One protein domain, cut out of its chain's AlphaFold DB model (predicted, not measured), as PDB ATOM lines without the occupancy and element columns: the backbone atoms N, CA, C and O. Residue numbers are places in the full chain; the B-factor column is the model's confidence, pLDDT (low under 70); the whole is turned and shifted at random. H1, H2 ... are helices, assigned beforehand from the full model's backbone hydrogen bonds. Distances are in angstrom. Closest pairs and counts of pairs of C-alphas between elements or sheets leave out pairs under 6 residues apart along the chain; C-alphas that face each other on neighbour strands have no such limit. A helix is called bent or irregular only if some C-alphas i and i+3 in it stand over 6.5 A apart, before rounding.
ATOM      1  N   GLN A   2      21.875 107.541 129.482       53.62
ATOM      2  CA  GLN A   2      21.219 107.924 128.214       53.62
ATOM      3  C   GLN A   2      22.153 107.942 126.988       53.62
ATOM      4  O   GLN A   2      21.710 107.574 125.903       53.62
ATOM      5  N   GLU A   3      23.436 108.286 127.143       61.66
ATOM      6  CA  GLU A   3      24.380 108.308 126.008       61.66
ATOM      7  C   GLU A   3      24.697 106.915 125.440       61.66
ATOM      8  O   GLU A   3      24.789 106.754 124.225       61.66
ATOM      9  N   GLU A   4      24.771 105.881 126.285       67.25
ATOM     10  CA  GLU A   4      24.945 104.495 125.822       67.25
ATOM     11  C   GLU A   4      23.729 104.002 125.033       67.25
ATOM     12  O   GLU A   4      23.888 103.345 124.007       67.25
ATOM     13  N   LEU A   5      22.514 104.361 125.463       69.62
ATOM     14  CA  LEU A   5      21.286 103.978 124.767       69.62
ATOM     15  C   LEU A   5      21.190 104.652 123.391       69.62
ATOM     16  O   LEU A   5      20.803 104.010 122.416       69.62
ATOM     17  N   LEU A   6      21.596 105.923 123.300       75.69
ATOM     18  CA  LEU A   6      21.654 106.666 122.044       75.69
ATOM     19  C   LEU A   6      22.703 106.070 121.093       75.69
ATOM     20  O   LEU A   6      22.436 105.915 119.904       75.69
ATOM     21  N   CYS A   7      23.864 105.669 121.619       67.69
ATOM     22  CA  CYS A   7      24.931 105.042 120.842       67.69
ATOM     23  C   CYS A   7      24.528 103.649 120.323       67.69
ATOM     24  O   CYS A   7      24.799 103.316 119.171       67.69
ATOM     25  N   ILE A   8      23.812 102.855 121.128       76.56
ATOM     26  CA  ILE A   8      23.267 101.551 120.720       76.56
ATOM     27  C   ILE A   8      22.191 101.724 119.644       76.56
ATOM     28  O   ILE A   8      22.216 101.013 118.640       76.56
ATOM     29  N   LEU A   9      21.280 102.688 119.815       76.12
ATOM     30  CA  LEU A   9      20.234 102.979 118.836       76.12
ATOM     31  C   LEU A   9      20.832 103.466 117.506       76.12
ATOM     32  O   LEU A   9      20.434 102.993 116.446       76.12
ATOM     33  N   TYR A  10      21.834 104.348 117.560       76.06
ATOM     34  CA  TYR A  10      22.516 104.868 116.374       76.06
ATOM     35  C   TYR A  10      23.355 103.794 115.673       76.06
ATOM     36  O   TYR A  10      23.343 103.707 114.453       76.06
ATOM     37  N   LYS A  11      24.014 102.904 116.426       73.12
ATOM     38  CA  LYS A  11      24.739 101.751 115.870       73.12
ATOM     39  C   LYS A  11      23.795 100.736 115.221       73.12
ATOM     40  O   LYS A  11      24.159 100.120 114.224       73.12
ATOM     41  N   HIS A  12      22.583 100.586 115.751       70.12
ATOM     42  CA  HIS A  12      21.554  99.730 115.164       70.12
ATOM     43  C   HIS A  12      20.939 100.343 113.895       70.12
ATOM     44  O   HIS A  12      20.742  99.629 112.918       70.12
ATOM     45  N   LEU A  13      20.717 101.664 113.877       64.56
ATOM     46  CA  LEU A  13      20.288 102.418 112.691       64.56
ATOM     47  C   LEU A  13      21.369 102.444 111.594       64.56
ATOM     48  O   LEU A  13      21.063 102.174 110.440       64.56
ATOM     49  N   CYS A  14      22.637 102.669 111.946       61.81
ATOM     50  CA  CYS A  14      23.774 102.637 111.013       61.81
ATOM     51  C   CYS A  14      23.955 101.244 110.388       61.81
ATOM     52  O   CYS A  14      24.142 101.115 109.184       61.81
ATOM     53  N   SER A  15      23.786 100.184 111.189       58.16
ATOM     54  CA  SER A  15      23.856  98.803 110.697       58.16
ATOM     55  C   SER A  15      22.685  98.409 109.784       58.16
ATOM     56  O   SER A  15      22.788  97.389 109.104       58.16
ATOM     57  N   LEU A  16      21.583  99.174 109.776       57.28
ATOM     58  CA  LEU A  16      20.489  99.020 108.810       57.28
ATOM     59  C   LEU A  16      20.782  99.749 107.486       57.28
ATOM     60  O   LEU A  16      20.352  99.269 106.439       57.28
ATOM     61  N   GLU A  17      21.539 100.848 107.521       58.09
ATOM     62  CA  GLU A  17      21.908 101.651 106.343       58.09
ATOM     63  C   GLU A  17      23.060 101.013 105.532       58.09
ATOM     64  O   GLU A  17      23.055 101.034 104.301       58.09
ATOM     65  N   ASP A  18      24.023 100.365 106.200       55.72
ATOM     66  CA  ASP A  18      25.234  99.823 105.555       55.72
ATOM     67  C   ASP A  18      24.983  98.602 104.647       55.72
ATOM     68  O   ASP A  18      25.796  98.290 103.776       55.72
ATOM     69  N   SER A  19      23.840  97.918 104.776       55.12
ATOM     70  CA  SER A  19      23.516  96.757 103.927       55.12
ATOM     71  C   SER A  19      23.011  97.140 102.523       55.12
ATOM     72  O   SER A  19      22.682  96.257 101.727       55.12
ATOM     73  N   ILE A  20      22.909  98.440 102.218       56.16
ATOM     74  CA  ILE A  20      22.330  98.964 100.973       56.16
ATOM     75  C   ILE A  20      23.407  99.202  99.896       56.16
ATOM     76  O   ILE A  20      23.083  99.237  98.714       56.16
ATOM     77  N   MET A  21      24.697  99.262 100.240       62.03
ATOM     78  CA  MET A  21      25.792  99.427  99.262       62.03
ATOM     79  C   MET A  21      26.520  98.114  98.932       62.03
ATOM     80  O   MET A  21      27.716  98.089  98.655       62.03
ATOM     81  N   ASP A  22      25.769  97.015  98.887       73.69
ATOM     82  CA  ASP A  22      26.200  95.774  98.251       73.69
ATOM     83  C   ASP A  22      25.882  95.819  96.748       73.69
ATOM     84  O   ASP A  22      24.829  96.310  96.341       73.69
ATOM     85  N   TRP A  23      26.723  95.215  95.898       83.62
ATOM     86  CA  TRP A  23      26.482  95.031  94.448       83.62
ATOM     87  C   TRP A  23      25.047  94.572  94.109       83.62
ATOM     88  O   TRP A  23      24.495  94.899  93.060       83.62
ATOM     89  N   LYS A  24      24.415  93.844  95.034       82.62
ATOM     90  CA  LYS A  24      23.017  93.411  94.974       82.62
ATOM     91  C   LYS A  24      22.017  94.560  94.843       82.62
ATOM     92  O   LYS A  24      21.045  94.399  94.117       82.62
ATOM     93  N   PHE A  25      22.231  95.688  95.515       84.19
ATOM     94  CA  PHE A  25      21.340  96.846  95.433       84.19
ATOM     95  C   PHE A  25      21.415  97.507  94.059       84.19
ATOM     96  O   PHE A  25      20.387  97.752  93.430       84.19
ATOM     97  N   VAL A  26      22.634  97.692  93.542       89.12
ATOM     98  CA  VAL A  26      22.860  98.184  92.175       89.12
ATOM     99  C   VAL A  26      22.210  97.242  91.157       89.12
ATOM    100  O   VAL A  26      21.497  97.688  90.260       89.12
ATOM    101  N   LEU A  27      22.379  95.929  91.332       86.94
ATOM    102  CA  LEU A  27      21.773  94.919  90.467       86.94
ATOM    103  C   LEU A  27      20.235  94.910  90.558       86.94
ATOM    104  O   LEU A  27      19.565  94.762  89.537       86.94
ATOM    105  N   ALA A  28      19.669  95.121  91.748       85.56
ATOM    106  CA  ALA A  28      18.226  95.228  91.957       85.56
ATOM    107  C   ALA A  28      17.635  96.481  91.295       85.56
ATOM    108  O   ALA A  28      16.568  96.395  90.691       85.56
ATOM    109  N   LEU A  29      18.337  97.619  91.343       89.19
ATOM    110  CA  LEU A  29      17.933  98.841  90.643       89.19
ATOM    111  C   LEU A  29      17.922  98.655  89.123       89.19
ATOM    112  O   LEU A  29      16.944  99.016  88.469       89.19
ATOM    113  N   ILE A  30      18.971  98.048  88.562       92.88
ATOM    114  CA  ILE A  30      19.031  97.735  87.126       92.88
ATOM    115  C   ILE A  30      17.883  96.795  86.744       92.88
ATOM    116  O   ILE A  30      17.189  97.032  85.756       92.88
ATOM    117  N   PHE A  31      17.641  95.756  87.542       86.62
ATOM    118  CA  PHE A  31      16.540  94.824  87.315       86.62
ATOM    119  C   PHE A  31      15.171  95.518  87.364       86.62
ATOM    120  O   PHE A  31      14.347  95.311  86.473       86.62
ATOM    121  N   ALA A  32      14.941  96.391  88.346       87.00
ATOM    122  CA  ALA A  32      13.709  97.168  88.455       87.00
ATOM    123  C   ALA A  32      13.489  98.077  87.233       87.00
ATOM    124  O   ALA A  32      12.370  98.159  86.728       87.00
ATOM    125  N   LEU A  33      14.551  98.703  86.713       92.69
ATOM    126  CA  LEU A  33      14.482  99.518  85.499       92.69
ATOM    127  C   LEU A  33      14.099  98.678  84.271       92.69
ATOM    128  O   LEU A  33      13.245  99.093  83.491       92.69
ATOM    129  N   ILE A  34      14.679  97.482  84.120       88.88
ATOM    130  CA  ILE A  34      14.330  96.551  83.034       88.88
ATOM    131  C   ILE A  34      12.852  96.163  83.120       88.88
ATOM    132  O   ILE A  34      12.151  96.220  82.112       88.88
ATOM    133  N   VAL A  35      12.357  95.823  84.315       83.62
ATOM    134  CA  VAL A  35      10.939  95.496  84.537       83.62
ATOM    135  C   VAL A  35      10.036  96.687  84.205       83.62
ATOM    136  O   VAL A  35       9.007  96.503  83.561       83.62
ATOM    137  N   ALA A  36      10.422  97.907  84.585       84.94
ATOM    138  CA  ALA A  36       9.660  99.117  84.280       84.94
ATOM    139  C   ALA A  36       9.590  99.397  82.770       84.94
ATOM    140  O   ALA A  36       8.512  99.666  82.239       84.94
ATOM    141  N   VAL A  37      10.716  99.280  82.058       88.06
ATOM    142  CA  VAL A  37      10.762  99.421  80.594       88.06
ATOM    143  C   VAL A  37       9.939  98.326  79.921       88.06
ATOM    144  O   VAL A  37       9.163  98.612  79.011       88.06
ATOM    145  N   PHE A  38      10.052  97.085  80.396       82.44
ATOM    146  CA  PHE A  38       9.258  95.965  79.910       82.44
ATOM    147  C   PHE A  38       7.757  96.225  80.097       82.44
ATOM    148  O   PHE A  38       6.977  95.996  79.174       82.44
ATOM    149  N   ALA A  39       7.350  96.749  81.254       79.69
ATOM    150  CA  ALA A  39       5.962  97.092  81.535       79.69
ATOM    151  C   ALA A  39       5.440  98.208  80.619       79.69
ATOM    152  O   ALA A  39       4.314  98.122  80.138       79.69
ATOM    153  N   LEU A  40       6.266  99.223  80.344       82.94
ATOM    154  CA  LEU A  40       5.905 100.326  79.454       82.94
ATOM    155  C   LEU A  40       5.751  99.863  77.998       82.94
ATOM    156  O   LEU A  40       4.803 100.263  77.328       82.94
ATOM    157  N   GLN A  41       6.655  99.007  77.513       80.19
ATOM    158  CA  GLN A  41       6.595  98.472  76.146       80.19
ATOM    159  C   GLN A  41       5.446  97.476  75.955       80.19
ATOM    160  O   GLN A  41       4.818  97.453  74.902       80.19
ATOM    161  N   ASN A  42       5.136  96.683  76.982       78.31
ATOM    162  CA  ASN A  42       4.078  95.670  76.962       78.31
ATOM    163  C   ASN A  42       2.812  96.156  77.693       78.31
ATOM    164  O   ASN A  42       2.086  95.375  78.315       78.31
ATOM    165  N   ALA A  43       2.548  97.465  77.616       77.25
ATOM    166  CA  ALA A  43       1.316  98.082  78.105       77.25
ATOM    167  C   ALA A  43       0.097  97.754  77.222       77.25
ATOM    168  O   ALA A  43      -1.032  98.072  77.596       77.25
TER     169      ALA A  43
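AT A GLANCE: This is residues 2 to 43 of the 128 residues of a protein of Clostridiales bacterium (UniProt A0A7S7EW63). Two long helices, H1 then H2, follow each other end to end and make a wide, open V, with its corner at the two linking residues 21 and 22; the two arms do not fold back on each other. The printed part has 42 residues with two named helices and no named strand, and its class is all helix. It is extended, with a radius of gyration of the C-alphas of 17.7 A and spans of 55 by 20 by 6 A.

HOW THE PARTS SIT: H1, residues 2 to 20, and H2, residues 23 to 41, meet only through their link, a tight one of 2 residues. Residues 2 to 43 stand free: no C-alpha 8 or more apart along the chain comes within 10 A. In H2 every O i to N i+4 pair is within hydrogen-bond range; in H1 13 of 15 are.

IN THESE COORDINATES: H1 begins at C-alpha 2 (21.219, 107.924, 128.214) and measures 28.7 A from first to last C-alpha. It is neither bent nor irregular, but only just: C-alphas 16 and 19 are 6.2 A apart. H2 measures 27.2 A and ends at C-alpha 41 (6.595, 98.472, 76.146).

THE WHOLE: The two C-alphas farthest apart, of Gln 2 and Asn 42, are 55.4 A apart. The printed part has no cut. Its mean pLDDT is 75.2, with residues 2 to 5, 7 and 13 to 21 under 70.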